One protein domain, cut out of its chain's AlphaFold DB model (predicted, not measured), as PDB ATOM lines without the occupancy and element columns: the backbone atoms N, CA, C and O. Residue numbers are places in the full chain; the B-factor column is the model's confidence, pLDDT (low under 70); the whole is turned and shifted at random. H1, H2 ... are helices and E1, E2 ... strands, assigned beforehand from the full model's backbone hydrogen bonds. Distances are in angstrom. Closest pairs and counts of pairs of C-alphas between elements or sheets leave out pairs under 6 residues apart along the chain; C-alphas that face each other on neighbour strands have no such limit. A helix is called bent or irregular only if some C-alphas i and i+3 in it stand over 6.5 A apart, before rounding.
ATOM      1  N   ASP A  32     -13.755 125.576 -21.956       96.62
ATOM      2  CA  ASP A  32     -15.121 126.020 -22.253       96.62
ATOM      3  C   ASP A  32     -15.487 125.820 -23.726       96.62
ATOM      4  O   ASP A  32     -16.585 125.354 -24.029       96.62
ATOM      5  N   THR A  33     -14.534 126.026 -24.640       96.44
ATOM      6  CA  THR A  33     -14.730 125.715 -26.064       96.44
ATOM      7  C   THR A  33     -15.016 124.223 -26.254       96.44
ATOM      8  O   THR A  33     -15.936 123.844 -26.982       96.44
ATOM      9  N   PHE A  34     -14.272 123.350 -25.565       96.56
ATOM     10  CA  PHE A  34     -14.536 121.911 -25.605       96.56
ATOM     11  C   PHE A  34     -15.907 121.559 -25.025       96.56
ATOM     12  O   PHE A  34     -16.596 120.721 -25.605       96.56
ATOM     13  N   ARG A  35     -16.337 122.206 -23.934       96.75
ATOM     14  CA  ARG A  35     -17.671 121.999 -23.342       96.75
ATOM     15  C   ARG A  35     -18.787 122.351 -24.315       96.75
ATOM     16  O   ARG A  35     -19.706 121.552 -24.503       96.75
ATOM     17  N   GLU A  36     -18.698 123.504 -24.966       97.38
ATOM     18  CA  GLU A  36     -19.691 123.942 -25.949       97.38
ATOM     19  C   GLU A  36     -19.749 123.006 -27.162       97.38
ATOM     20  O   GLU A  36     -20.828 122.544 -27.548       97.38
ATOM     21  N   LEU A  37     -18.590 122.662 -27.733       97.06
ATOM     22  CA  LEU A  37     -18.509 121.780 -28.897       97.06
ATOM     23  C   LEU A  37     -18.950 120.351 -28.570       97.06
ATOM     24  O   LEU A  37     -19.676 119.733 -29.355       97.06
ATOM     25  N   ALA A  38     -18.567 119.819 -27.409       95.94
ATOM     26  CA  ALA A  38     -19.009 118.505 -26.959       95.94
ATOM     27  C   ALA A  38     -20.528 118.479 -26.757       95.94
ATOM     28  O   ALA A  38     -21.176 117.538 -27.212       95.94
ATOM     29  N   LYS A  39     -21.116 119.523 -26.159       95.19
ATOM     30  CA  LYS A  39     -22.574 119.645 -26.003       95.19
ATOM     31  C   LYS A  39     -23.283 119.689 -27.360       95.19
ATOM     32  O   LYS A  39     -24.234 118.944 -27.576       95.19
ATOM     33  N   LYS A  40     -22.787 120.493 -28.306       95.94
ATOM     34  CA  LYS A  40     -23.356 120.613 -29.663       95.94
ATOM     35  C   LYS A  40     -23.277 119.311 -30.466       95.94
ATOM     36  O   LYS A  40     -24.122 119.049 -31.315       95.94
ATOM     37  N   THR A  41     -22.256 118.496 -30.218       95.00
ATOM     38  CA  THR A  41     -22.004 117.246 -30.954       95.00
ATOM     39  C   THR A  41     -22.453 115.989 -30.221       95.00
ATOM     40  O   THR A  41     -22.227 114.890 -30.735       95.00
ATOM     41  N   LEU A  42     -23.052 116.127 -29.034       91.75
ATOM     42  CA  LEU A  42     -23.390 115.013 -28.141       91.75
ATOM     43  C   LEU A  42     -22.173 114.113 -27.851       91.75
ATOM     44  O   LEU A  42     -22.252 112.883 -27.855       91.75
ATOM     45  N   GLY A  43     -21.009 114.740 -27.664       91.94
ATOM     46  CA  GLY A  43     -19.747 114.075 -27.352       91.94
ATOM     47  C   GLY A  43     -19.071 113.375 -28.538       91.94
ATOM     48  O   GLY A  43     -18.225 112.502 -28.327       91.94
ATOM     49  N   ASN A  44     -19.419 113.701 -29.789       94.12
ATOM     50  CA  ASN A  44     -18.766 113.110 -30.960       94.12
ATOM     51  C   ASN A  44     -17.405 113.773 -31.242       94.12
ATOM     52  O   ASN A  44     -17.318 114.811 -31.897       94.12
ATOM     53  N   LYS A  45     -16.331 113.108 -30.806       94.12
ATOM     54  CA  LYS A  45     -14.940 113.567 -30.948       94.12
ATOM     55  C   LYS A  45     -14.500 113.823 -32.393       94.12
ATOM     56  O   LYS A  45     -13.747 114.760 -32.628       94.12
ATOM     57  N   THR A  46     -14.964 113.026 -33.360       95.69
ATOM     58  CA  THR A  46     -14.624 113.248 -34.777       95.69
ATOM     59  C   THR A  46     -15.207 114.573 -35.261       95.69
ATOM     60  O   THR A  46     -14.478 115.393 -35.804       95.69
ATOM     61  N   LYS A  47     -16.489 114.831 -34.964       96.12
ATOM     62  CA  LYS A  47     -17.155 116.088 -35.334       96.12
ATOM     63  C   LYS A  47     -16.552 117.299 -34.625       96.12
ATOM     64  O   LYS A  47     -16.454 118.365 -35.217       96.12
ATOM     65  N   VAL A  48     -16.140 117.155 -33.363       96.25
ATOM     66  CA  VAL A  48     -15.443 118.238 -32.650       96.25
ATOM     67  C   VAL A  48     -14.093 118.542 -33.297       96.25
ATOM     68  O   VAL A  48     -13.784 119.709 -33.512       96.25
ATOM     69  N   ALA A  49     -13.312 117.521 -33.660       95.31
ATOM     70  CA  ALA A  49     -12.042 117.718 -34.356       95.31
ATOM     71  C   ALA A  49     -12.235 118.428 -35.711       95.31
ATOM     72  O   ALA A  49     -11.516 119.381 -36.006       95.31
ATOM     73  N   GLU A  50     -13.261 118.040 -36.476       95.56
ATOM     74  CA  GLU A  50     -13.659 118.719 -37.718       95.56
ATOM     75  C   GLU A  50     -14.018 120.194 -37.482       95.56
ATOM     76  O   GLU A  50     -13.514 121.062 -38.191       95.56
ATOM     77  N   MET A  51     -14.827 120.502 -36.458       95.38
ATOM     78  CA  MET A  51     -15.196 121.886 -36.111       95.38
ATOM     79  C   MET A  51     -14.005 122.730 -35.647       95.38
ATOM     80  O   MET A  51     -14.002 123.941 -35.840       95.38
ATOM     81  N   LEU A  52     -12.998 122.096 -35.049       94.19
ATOM     82  CA  LEU A  52     -11.747 122.737 -34.649       94.19
ATOM     83  C   LEU A  52     -10.732 122.829 -35.801       94.19
ATOM     84  O   LEU A  52      -9.661 123.405 -35.619       94.19
ATOM     85  N   GLY A  53     -11.033 122.259 -36.973       93.38
ATOM     86  CA  GLY A  53     -10.120 122.224 -38.116       93.38
ATOM     87  C   GLY A  53      -8.857 121.395 -37.861       93.38
ATOM     88  O   GLY A  53      -7.824 121.633 -38.489       93.38
ATOM     89  N   VAL A  54      -8.912 120.439 -36.931       93.88
ATOM     90  CA  VAL A  54      -7.777 119.587 -36.557       93.88
ATOM     91  C   VAL A  54      -8.070 118.120 -36.828       93.88
ATOM     92  O   VAL A  54      -9.212 117.678 -36.923       93.88
ATOM     93  N   SER A  55      -7.012 117.318 -36.925       93.69
ATOM     94  CA  SER A  55      -7.177 115.868 -36.984       93.69
ATOM     95  C   SER A  55      -7.706 115.325 -35.653       93.69
ATOM     96  O   SER A  55      -7.371 115.836 -34.580       93.69
ATOM     97  N   ARG A  56      -8.450 114.214 -35.695       92.94
ATOM     98  CA  ARG A  56      -8.871 113.497 -34.479       92.94
ATOM     99  C   ARG A  56      -7.684 113.087 -33.599       92.94
ATOM    100  O   ARG A  56      -7.815 113.054 -32.382       92.94
ATOM    101  N   TYR A  57      -6.526 112.820 -34.202       94.62
ATOM    102  CA  TYR A  57      -5.297 112.515 -33.472       94.62
ATOM    103  C   TYR A  57      -4.818 113.692 -32.606       94.62
ATOM    104  O   TYR A  57      -4.382 113.477 -31.481       94.62
ATOM    105  N   CYS A  58      -4.954 114.936 -33.081       93.38
ATOM    106  CA  CYS A  58      -4.630 116.117 -32.273       93.38
ATOM    107  C   CYS A  58      -5.503 116.194 -31.020       93.38
ATOM    108  O   CYS A  58      -4.982 116.438 -29.938       93.38
ATOM    109  N   LEU A  59      -6.805 115.927 -31.164       93.88
ATOM    110  CA  LEU A  59      -7.733 115.901 -30.036       93.88
ATOM    111  C   LEU A  59      -7.361 114.811 -29.017       93.88
ATOM    112  O   LEU A  59      -7.350 115.087 -27.825       93.88
ATOM    113  N   LEU A  60      -6.999 113.606 -29.475       93.06
ATOM    114  CA  LEU A  60      -6.535 112.525 -28.592       93.06
ATOM    115  C   LEU A  60      -5.279 112.925 -27.812       93.06
ATOM    116  O   LEU A  60      -5.224 112.733 -26.604       93.06
ATOM    117  N   LYS A  61      -4.304 113.544 -28.485       94.50
ATOM    118  CA  LYS A  61      -3.079 114.019 -27.835       94.50
ATOM    119  C   LYS A  61      -3.367 115.083 -26.773       94.50
ATOM    120  O   LYS A  61      -2.734 115.089 -25.727       94.50
ATOM    121  N   TRP A  62      -4.325 115.975 -27.024       95.00
ATOM    122  CA  TRP A  62      -4.742 116.967 -26.030       95.00
ATOM    123  C   TRP A  62      -5.439 116.332 -24.828       95.00
ATOM    124  O   TRP A  62      -5.209 116.779 -23.715       95.00
ATOM    125  N   GLU A  63      -6.231 115.276 -25.017       94.81
ATOM    126  CA  GLU A  63      -6.831 114.532 -23.899       94.81
ATOM    127  C   GLU A  63      -5.801 113.765 -23.058       94.81
ATOM    128  O   GLU A  63      -5.996 113.601 -21.855       94.81
ATOM    129  N   GLU A  64      -4.726 113.275 -23.682       94.31
ATOM    130  CA  GLU A  64      -3.597 112.658 -22.973       94.31
ATOM    131  C   GLU A  64      -2.823 113.694 -22.143       94.31
ATOM    132  O   GLU A  64      -2.383 113.392 -21.036       94.31
ATOM    133  N   GLU A  65      -2.667 114.912 -22.670       94.19
ATOM    134  CA  GLU A  65      -1.984 116.022 -21.994       94.19
ATOM    135  C   GLU A  65      -2.859 116.675 -20.903       94.19
ATOM    136  O   GLU A  65      -2.332 117.085 -19.869       94.19
ATOM    137  N   ASP A  66      -4.181 116.745 -21.101       94.81
ATOM    138  CA  ASP A  66      -5.159 117.284 -20.152       94.81
ATOM    139  C   ASP A  66      -6.406 116.386 -20.049       94.81
ATOM    140  O   ASP A  66      -7.314 116.386 -20.890       94.81
ATOM    141  N   SER A  67      -6.479 115.649 -18.937       94.44
ATOM    142  CA  SER A  67      -7.564 114.707 -18.661       94.44
ATOM    143  C   SER A  67      -8.944 115.362 -18.500       94.44
ATOM    144  O   SER A  67      -9.962 114.672 -18.667       94.44
ATOM    145  N   GLU A  68      -9.008 116.669 -18.207       96.62
ATOM    146  CA  GLU A  68     -10.264 117.417 -18.080       96.62
ATOM    147  C   GLU A  68     -10.985 117.511 -19.426       96.62
ATOM    148  O   GLU A  68     -12.208 117.365 -19.482       96.62
ATOM    149  N   ILE A  69     -10.240 117.629 -20.533       95.62
ATOM    150  CA  ILE A  69     -10.809 117.595 -21.888       95.62
ATOM    151  C   ILE A  69     -11.564 116.276 -22.090       95.62
ATOM    152  O   ILE A  69     -12.709 116.265 -22.540       95.62
ATOM    153  N   GLY A  70     -10.974 115.152 -21.671       94.06
ATOM    154  CA  GLY A  70     -11.613 113.839 -21.746       94.06
ATOM    155  C   GLY A  70     -12.861 113.704 -20.862       94.06
ATOM    156  O   GLY A  70     -13.807 113.007 -21.248       94.06
ATOM    157  N   LYS A  71     -12.900 114.367 -19.693       96.31
ATOM    158  CA  LYS A  71     -14.073 114.361 -18.792       96.31
ATOM    159  C   LYS A  71     -15.287 115.007 -19.449       96.31
ATOM    160  O   LYS A  71     -16.367 114.421 -19.400       96.31
ATOM    161  N   VAL A  72     -15.088 116.120 -20.156       96.75
ATOM    162  CA  VAL A  72     -16.158 116.825 -20.880       96.75
ATOM    163  C   VAL A  72     -16.914 115.889 -21.832       96.75
ATOM    164  O   VAL A  72     -18.144 115.895 -21.868       96.75
ATOM    165  N   PHE A  73     -16.207 115.037 -22.580       95.50
ATOM    166  CA  PHE A  73     -16.854 114.080 -23.486       95.50
ATOM    167  C   PHE A  73     -17.594 112.967 -22.741       95.50
ATOM    168  O   PHE A  73     -18.695 112.597 -23.149       95.50
ATOM    169  N   ARG A  74     -17.022 112.454 -21.643       93.69
ATOM    170  CA  ARG A  74     -17.662 111.413 -20.822       93.69
ATOM    171  C   ARG A  74     -18.979 111.889 -20.219       93.69
ATOM    172  O   ARG A  74     -19.945 111.137 -20.239       93.69
ATOM    173  N   GLU A  75     -19.046 113.137 -19.762       93.88
ATOM    174  CA  GLU A  75     -20.295 113.733 -19.274       93.88
ATOM    175  C   GLU A  75     -21.384 113.746 -20.354       93.88
ATOM    176  O   GLU A  75     -22.530 113.391 -20.086       93.88
ATOM    177  N   GLN A  76     -21.035 114.104 -21.595       93.88
ATOM    178  CA  GLN A  76     -21.999 114.077 -22.701       93.88
ATOM    179  C   GLN A  76     -22.425 112.651 -23.063       93.88
ATOM    180  O   GLN A  76     -23.581 112.429 -23.416       93.88
ATOM    181  N   TRP A  77     -21.523 111.672 -22.960       93.38
ATOM    182  CA  TRP A  77     -21.873 110.267 -23.174       93.38
ATOM    183  C   TRP A  77     -22.810 109.728 -22.095       93.38
ATOM    184  O   TRP A  77     -23.724 108.989 -22.445       93.38
ATOM    185  N   GLY A  78     -22.625 110.134 -20.834       91.44
ATOM    186  CA  GLY A  78     -23.553 109.833 -19.742       91.44
ATOM    187  C   GLY A  78     -24.953 110.369 -20.035       91.44
ATOM    188  O   GLY A  78     -25.891 109.591 -20.139       91.44
ATOM    189  N   ARG A  79     -25.071 111.665 -20.350       91.94
ATOM    190  CA  ARG A  79     -26.368 112.276 -20.710       91.94
ATOM    191  C   ARG A  79     -27.043 111.594 -21.901       91.94
ATOM    192  O   ARG A  79     -28.264 111.459 -21.951       91.94
ATOM    193  N   ARG A  80     -26.249 111.176 -22.891       89.25
ATOM    194  CA  ARG A  80     -26.757 110.447 -24.057       89.25
ATOM    195  C   ARG A  80     -27.255 109.053 -23.678       89.25
ATOM    196  O   ARG A  80     -28.263 108.616 -24.220       89.25
ATOM    197  N   LEU A  81     -26.552 108.367 -22.779       89.38
ATOM    198  CA  LEU A  81     -26.997 107.088 -22.241       89.38
ATOM    199  C   LEU A  81     -28.322 107.245 -21.491       89.38
ATOM    200  O   LEU A  81     -29.225 106.463 -21.756       89.38
ATOM    201  N   ASP A  82     -28.468 108.274 -20.655       89.81
ATOM    202  CA  ASP A  82     -29.721 108.546 -19.935       89.81
ATOM    203  C   ASP A  82     -30.898 108.696 -20.914       89.81
ATOM    204  O   ASP A  82     -31.918 108.030 -20.777       89.81
ATOM    205  N   THR A  83     -30.704 109.453 -22.001       90.38
ATOM    206  CA  THR A  83     -31.723 109.603 -23.060       90.38
ATOM    207  C   THR A  83     -32.091 108.262 -23.712       90.38
ATOM    208  O   THR A  83     -33.249 108.014 -24.060       90.38
ATOM    209  N   TYR A  84     -31.109 107.379 -23.908       88.69
ATOM    210  CA  TYR A  84     -31.364 106.044 -24.445       88.69
ATOM    211  C   TYR A  84     -32.090 105.146 -23.449       88.69
ATOM    212  O   TYR A  84     -32.923 104.356 -23.880       88.69
ATOM    213  N   LEU A  85     -31.820 105.273 -22.149       89.06
ATOM    214  CA  LEU A  85     -32.541 104.545 -21.107       89.06
ATOM    215  C   LEU A  85     -34.002 105.000 -21.020       89.06
ATOM    216  O   LEU A  85     -34.891 104.151 -20.979       89.06
ATOM    217  N   ASP A  86     -34.265 106.305 -21.107       90.25
ATOM    218  CA  ASP A  86     -35.633 106.839 -21.171       90.25
ATOM    219  C   ASP A  86     -36.381 106.302 -22.397       90.25
ATOM    220  O   ASP A  86     -37.523 105.849 -22.316       90.25
ATOM    221  N   THR A  87     -35.710 106.288 -23.550       89.81
ATOM    222  CA  THR A  87     -36.288 105.748 -24.787       89.81
ATOM    223  C   THR A  87     -36.530 104.241 -24.673       89.81
ATOM    224  O   THR A  87     -37.584 103.753 -25.076       89.81
ATOM    225  N   ALA A  88     -35.585 103.499 -24.094       89.88
ATOM    226  CA  ALA A  88     -35.713 102.067 -23.852       89.88
ATOM    227  C   ALA A  88     -36.896 101.747 -22.933       89.88
ATOM    228  O   ALA A  88     -37.612 100.782 -23.183       89.88
ATOM    229  N   HIS A  89     -37.145 102.579 -21.919       88.88
ATOM    230  CA  HIS A  89     -38.311 102.460 -21.050       88.88
ATOM    231  C   HIS A  89     -39.626 102.640 -21.816       88.88
ATOM    232  O   HIS A  89     -40.528 101.811 -21.691       88.88
ATOM    233  N   VAL A  90     -39.714 103.672 -22.661       91.69
ATOM    234  CA  VAL A  90     -40.894 103.895 -23.513       91.69
ATOM    235  C   VAL A  90     -41.117 102.723 -24.468       91.69
ATOM    236  O   VAL A  90     -42.251 102.291 -24.639       91.69
ATOM    237  N   LEU A  91     -40.056 102.176 -25.068       92.19
ATOM    238  CA  LEU A  91     -40.162 101.006 -25.947       92.19
ATOM    239  C   LEU A  91     -40.566  99.739 -25.185       92.19
ATOM    240  O   LEU A  91     -41.346  98.946 -25.698       92.19
ATOM    241  N   ALA A  92     -40.070  99.553 -23.962       92.19
ATOM    242  CA  ALA A  92     -40.398  98.399 -23.130       92.19
ATOM    243  C   ALA A  92     -41.880  98.360 -22.726       92.19
ATOM    244  O   ALA A  92     -42.497  97.298 -22.759       92.19
ATOM    245  N   ILE A  93     -42.456  99.504 -22.341       91.88
ATOM    246  CA  ILE A  93     -43.857  99.595 -21.886       91.88
ATOM    247  C   ILE A  93     -44.823  99.843 -23.053       91.88
ATOM    248  O   ILE A  93     -46.005  99.495 -22.985       91.88
ATOM    249  N   GLY A  94     -44.322 100.420 -24.141       90.62
ATOM    250  CA  GLY A  94     -45.141 100.959 -25.210       90.62
ATOM    251  C   GLY A  94     -45.761 102.306 -24.832       90.62
ATOM    252  O   GLY A  94     -45.687 102.785 -23.697       90.62
ATOM    253  N   LYS A  95     -46.398 102.940 -25.814       92.44
ATOM    254  CA  LYS A  95     -47.122 104.200 -25.647       92.44
ATOM    255  C   LYS A  95     -48.557 104.021 -26.113       92.44
ATOM    256  O   LYS A  95     -48.793 103.735 -27.284       92.44
ATOM    257  N   MET A  96     -49.495 104.237 -25.200       92.00
ATOM    258  CA  MET A  96     -50.927 104.277 -25.492       92.00
ATOM    259  C   MET A  96     -51.325 105.663 -26.018       92.00
ATOM    260  O   MET A  96     -50.750 106.678 -25.619       92.00
ATOM    261  N   GLY A  97     -52.312 105.697 -26.901       91.06
ATOM    262  CA  GLY A  97     -52.998 106.891 -27.388       91.06
ATOM    263  C   GLY A  97     -54.469 106.573 -27.642       91.06
ATOM    264  O   GLY A  97     -54.917 105.471 -27.336       91.06
ATOM    265  N   GLU A  98     -55.208 107.534 -28.179       93.56
ATOM    266  CA  GLU A  98     -56.598 107.345 -28.602       93.56
ATOM    267  C   GLU A  98     -56.653 107.298 -30.130       93.56
ATOM    268  O   GLU A  98     -55.922 108.035 -30.799       93.56
ATOM    269  N   ASP A  99     -57.461 106.393 -30.672       91.12
ATOM    270  CA  ASP A  99     -57.755 106.335 -32.100       91.12
ATOM    271  C   ASP A  99     -58.853 107.347 -32.492       91.12
ATOM    272  O   ASP A  99     -59.368 108.101 -31.664       91.12
ATOM    273  N   GLU A 100     -59.227 107.373 -33.772       90.19
ATOM    274  CA  GLU A 100     -60.271 108.269 -34.295       90.19
ATOM    275  C   GLU A 100     -61.664 108.012 -33.683       90.19
ATOM    276  O   GLU A 100     -62.535 108.878 -33.758       90.19
ATOM    277  N   ASN A 101     -61.868 106.854 -33.045       87.69
ATOM    278  CA  ASN A 101     -63.112 106.456 -32.388       87.69
ATOM    279  C   ASN A 101     -63.088 106.698 -30.866       87.69
ATOM    280  O   ASN A 101     -64.084 106.434 -30.189       87.69
ATOM    281  N   GLY A 102     -61.978 107.207 -30.319       88.00
ATOM    282  CA  GLY A 102     -61.779 107.402 -28.881       88.00
ATOM    283  C   GLY A 102     -61.406 106.124 -28.119       88.00
ATOM    284  O   GLY A 102     -61.437 106.114 -26.887       88.00
ATOM    285  N   GLU A 103     -61.051 105.041 -28.815       90.81
ATOM    286  CA  GLU A 103     -60.557 103.813 -28.201       90.81
ATOM    287  C   GLU A 103     -59.064 103.918 -27.879       90.81
ATOM    288  O   GLU A 103     -58.263 104.464 -28.639       90.81
ATOM    289  N   LYS A 104     -58.663 103.358 -26.732       89.69
ATOM    290  CA  LYS A 104     -57.256 103.347 -26.324       89.69
ATOM    291  C   LYS A 104     -56.488 102.283 -27.096       89.69
ATOM    292  O   LYS A 104     -56.679 101.091 -26.866       89.69
ATOM    293  N   VAL A 105     -55.557 102.720 -27.935       91.62
ATOM    294  CA  VAL A 105     -54.706 101.856 -28.759       91.62
ATOM    295  C   VAL A 105     -53.226 102.099 -28.475       91.62
ATOM    296  O   VAL A 105     -52.814 103.194 -28.083       91.62
ATOM    297  N   TYR A 106     -52.391 101.086 -28.695       89.62
ATOM    298  CA  TYR A 106     -50.940 101.257 -28.650       89.62
ATOM    299  C   TYR A 106     -50.458 101.982 -29.910       89.62
ATOM    300  O   TYR A 106     -50.439 101.412 -30.996       89.62
ATOM    301  N   VAL A 107     -50.020 103.232 -29.753       91.38
ATOM    302  CA  VAL A 107     -49.343 104.011 -30.806       91.38
ATOM    303  C   VAL A 107     -47.929 103.476 -31.034       91.38
ATOM    304  O   VAL A 107     -47.446 103.416 -32.161       91.38
ATOM    305  N   VAL A 108     -47.266 103.072 -29.950       91.06
ATOM    306  CA  VAL A 108     -46.019 102.308 -29.989       91.06
ATOM    307  C   VAL A 108     -46.269 101.029 -29.197       91.06
ATOM    308  O   VAL A 108     -46.526 101.132 -27.994       91.06
ATOM    309  N   PRO A 109     -46.251  99.844 -29.828       91.94
ATOM    310  CA  PRO A 109     -46.441  98.599 -29.101       91.94
ATOM    311  C   PRO A 109     -45.248  98.344 -28.168       91.94
ATOM    312  O   PRO A 109     -44.121  98.710 -28.513       91.94
ATOM    313  N   PRO A 110     -45.470  97.724 -26.997       93.75
ATOM    314  CA  PRO A 110     -44.379  97.279 -26.139       93.75
ATOM    315  C   PRO A 110     -43.498  96.264 -26.870       93.75
ATOM    316  O   PRO A 110     -44.005  95.347 -27.519       93.75
ATOM    317  N   ASP A 111     -42.180  96.403 -26.732       94.00
ATOM    318  CA  ASP A 111     -41.202  95.429 -27.213       94.00
ATOM    319  C   ASP A 111     -40.822  94.461 -26.072       94.00
ATOM    320  O   ASP A 111     -40.183  94.876 -25.096       94.00
ATOM    321  N   PRO A 112     -41.165  93.161 -26.179       90.12
ATOM    322  CA  PRO A 112     -40.849  92.165 -25.157       90.12
ATOM    323  C   PRO A 112     -39.351  92.014 -24.867       90.12
ATOM    324  O   PRO A 112     -38.972  91.751 -23.725       90.12
ATOM    325  N   ASN A 113     -38.485  92.191 -25.870       91.44
ATOM    326  CA  ASN A 113     -37.038  92.107 -25.676       91.44
ATOM    327  C   ASN A 113     -36.523  93.316 -24.896       91.44
ATOM    328  O   ASN A 113     -35.668  93.167 -24.022       91.44
ATOM    329  N   MET A 114     -37.075  94.501 -25.163       91.69
ATOM    330  CA  MET A 114     -36.757  95.699 -24.386       91.69
ATOM    331  C   MET A 114     -37.283  95.590 -22.959       91.69
ATOM    332  O   MET A 114     -36.568  95.942 -22.025       91.69
ATOM    333  N   LEU A 115     -38.482  95.040 -22.763       90.31
ATOM    334  CA  LEU A 115     -39.024  94.779 -21.432       90.31
ATOM    335  C   LEU A 115     -38.127  93.825 -20.638       90.31
ATOM    336  O   LEU A 115     -37.760  94.129 -19.503       90.31
ATOM    337  N   ARG A 116     -37.703  92.718 -21.259       89.44
ATOM    338  CA  ARG A 116     -36.749  91.780 -20.660       89.44
ATOM    339  C   ARG A 116     -35.431  92.468 -20.304       89.44
ATOM    340  O   ARG A 116     -34.973  92.338 -19.173       89.44
ATOM    341  N   PHE A 117     -34.857  93.238 -21.228       87.88
ATOM    342  CA  PHE A 117     -33.629  93.995 -20.982       87.88
ATOM    343  C   PHE A 117     -33.771  94.940 -19.782       87.88
ATOM    344  O   PHE A 117     -32.891  94.986 -18.925       87.88
ATOM    345  N   MET A 118     -34.881  95.674 -19.684       88.44
ATOM    346  CA  MET A 118     -35.121  96.597 -18.573       88.44
ATOM    347  C   MET A 118     -35.246  95.850 -17.238       88.44
ATOM    348  O   MET A 118     -34.649  96.278 -16.251       88.44
ATOM    349  N   ILE A 119     -35.939  94.708 -17.207       88.50
ATOM    350  CA  ILE A 119     -36.032  93.858 -16.010       88.50
ATOM    351  C   ILE A 119     -34.648  93.330 -15.606       88.50
ATOM    352  O   ILE A 119     -34.280  93.431 -14.441       88.50
ATOM    353  N   GLU A 120     -33.834  92.851 -16.547       87.38
ATOM    354  CA  GLU A 120     -32.475  92.369 -16.253       87.38
ATOM    355  C   GLU A 120     -31.546  93.489 -15.747       87.38
ATOM    356  O   GLU A 120     -30.669  93.263 -14.905       87.38
ATOM    357  N   LYS A 121     -31.716  94.720 -16.252       82.62
ATOM    358  CA  LYS A 121     -30.907  95.875 -15.838       82.62
ATOM    359  C   LYS A 121     -31.311  96.427 -14.476       82.62
ATOM    360  O   LYS A 121     -30.431  96.613 -13.637       82.62
ATOM    361  N   TYR A 122     -32.597  96.688 -14.252       83.50
ATOM    362  CA  TYR A 122     -33.084  97.320 -13.020       83.50
ATOM    363  C   TYR A 122     -33.427  96.307 -11.920       83.50
ATOM    364  O   TYR A 122     -33.249  96.600 -10.744       83.50
ATOM    365  N   GLY A 123     -33.841  95.095 -12.286       83.75
ATOM    366  CA  GLY A 123     -34.175  94.003 -11.369       83.75
ATOM    367  C   GLY A 123     -32.976  93.166 -10.920       83.75
ATOM    368  O   GLY A 123     -33.163  92.152 -10.255       83.75
ATOM    369  N   ARG A 124     -31.733  93.561 -11.241       83.69
ATOM    370  CA  ARG A 124     -30.527  92.822 -10.827       83.69
ATOM    371  C   ARG A 124     -30.453  92.636  -9.308       83.69
ATOM    372  O   ARG A 124     -30.073  91.562  -8.855       83.69
ATOM    373  N   MET A 125     -30.806  93.664  -8.532       78.06
ATOM    374  CA  MET A 125     -30.828  93.578  -7.063       78.06
ATOM    375  C   MET A 125     -31.954  92.676  -6.538       78.06
ATOM    376  O   MET A 125     -31.820  92.120  -5.456       78.06
ATOM    377  N   GLU A 126     -33.005  92.486  -7.331       83.81
ATOM    378  CA  GLU A 126     -34.159  91.626  -7.038       83.81
ATOM    379  C   GLU A 126     -33.968  90.184  -7.557       83.81
ATOM    380  O   GLU A 126     -34.884  89.370  -7.498       83.81
ATOM    381  N   GLY A 127     -32.784  89.851  -8.089       81.25
ATOM    382  CA  GLY A 127     -32.454  88.504  -8.568       81.25
ATOM    383  C   GLY A 127     -32.739  88.237 -10.051       81.25
ATOM    384  O   GLY A 127     -32.522  87.120 -10.505       81.25
ATOM    385  N   PHE A 128     -33.145  89.238 -10.837       81.69
ATOM    386  CA  PHE A 128     -33.367  89.100 -12.289       81.69
ATOM    387  C   PHE A 128     -32.095  89.285 -13.140       81.69
ATOM    388  O   PHE A 128     -32.172  89.500 -14.347       81.69
ATOM    389  N   GLY A 129     -30.913  89.264 -12.521       75.69
ATOM    390  CA  GLY A 129     -29.640  89.350 -13.237       75.69
ATOM    391  C   GLY A 129     -29.290  88.056 -13.977       75.69
ATOM    392  O   GLY A 129     -29.830  86.992 -13.694       75.69
ATOM    393  N   GLU A 130     -28.343  88.142 -14.909       74.31
ATOM    394  CA  GLU A 130     -27.778  86.961 -15.566       74.31
ATOM    395  C   GLU A 130     -27.013  86.107 -14.541       74.31
ATOM    396  O   GLU A 130     -26.072  86.581 -13.895       74.31
ATOM    397  N   GLU A 131     -27.432  84.852 -14.376       68.56
ATOM    398  CA  GLU A 131     -26.758  83.889 -13.513       68.56
ATOM    399  C   GLU A 131     -25.492  83.387 -14.216       68.56
ATOM    400  O   GLU A 131     -25.536  82.561 -15.127       68.56
ATOM    401  N   VAL A 132     -24.339  83.913 -13.808       70.06
ATOM    402  CA  VAL A 132     -23.046  83.458 -14.324       70.06
ATOM    403  C   VAL A 132     -22.497  82.391 -13.383       70.06
ATOM    404  O   VAL A 132     -21.957  82.695 -12.319       70.06
TER     405      VAL A 132
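What this domain is: This is residues 32 to 132 of the 155 residues of an uncharacterized protein of Porphyromonas catoniae F0037 (UniProt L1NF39). One long helix, H4, makes the shaft of the model: three short helices, H1, H2 and H3, cluster round its first residues, while near its last residues lie a small two-stranded hairpin, E1 and E2, and a helix, H5, whose first part, residues 112 to 118, meets residues 88 to 93 of H4 in a corner, from which the rest of H5 runs away from H4. The two ends are far from each other, with the bare stretch of H4 between them. The printed part has 101 residues, with five named helices and two named strands in the order H1, H2, H3, H4, E1, E2, H5, and the sheet, E1 - E2, is antiparallel. It is mostly helix and extended, with a radius of gyration of the C-alphas of 20.1 A and a flat outline of 57 by 45 by 19 A.

How they stand to each other: E1, residues 95 to 98, and E2, residues 104 to 108, form an antiparallel hairpin at 138 degrees, with N 97 and O 105 at 2.8 A and N 105 and O 97 at 2.9 A, within hydrogen-bond range. H4, residues 67 to 93, is the hub, touching three other helices. Its residues 88 to 93 touch residues 112 to 118 of H5, residues 112 to 126, at a steep tilt of 65 degrees, opposite ways; the closest C-alphas are those of Ala 92 and Leu 115, 4.2 A apart. H5 is irregular: C-alphas 122 and 125 are 7.4 A apart. Residues 69 to 76 of H4 touch H1, residues 32 to 41, at a shallow tilt of 28 degrees, the same way, closest at the C-alphas of Arg 35 and Val 72, 5.9 A. H1 touches H2, residues 45 to 51, only just about perpendicular at 73 degrees, closest at the C-alphas of Leu 37 and Val 48, 6.0 A. H2 touches H3, residues 56 to 65, at 69 degrees, a steep tilt only just short of about perpendicular, opposite ways, closest at the C-alphas of Ala 49 and Arg 56, 5.3 A. H3 and H4 touch only at the corner, and only just, with 3 pairs of C-alphas within 8 A, the closest those of Glu 63 and Gly 70, 5.3 A. H1 and H5 are apart, and so are H3 and E1. Every O i to N i+4 pair is within hydrogen-bond range in H1, H2 and H3; in H4 22 of 23 are, in H5 8 of 11.

Where its parts are: H4 measures 39.4 A from C-alpha 67 at (-7.564, 114.707, -18.661) to C-alpha 93 at (-43.857, 99.595, -21.886). H5 measures 19.3 A, ending at C-alpha 126 at (-34.159, 91.626, -7.038). H3 measures 14.5 A and H1 14.1 A.

The domain as a whole: The C-alphas farthest apart are those of Glu 65 and Asn 101, 62.7 A. The printed part has no cut, and its links between named elements are tight. The mean pLDDT of the printed part is 91.1; residue 131 is under 70.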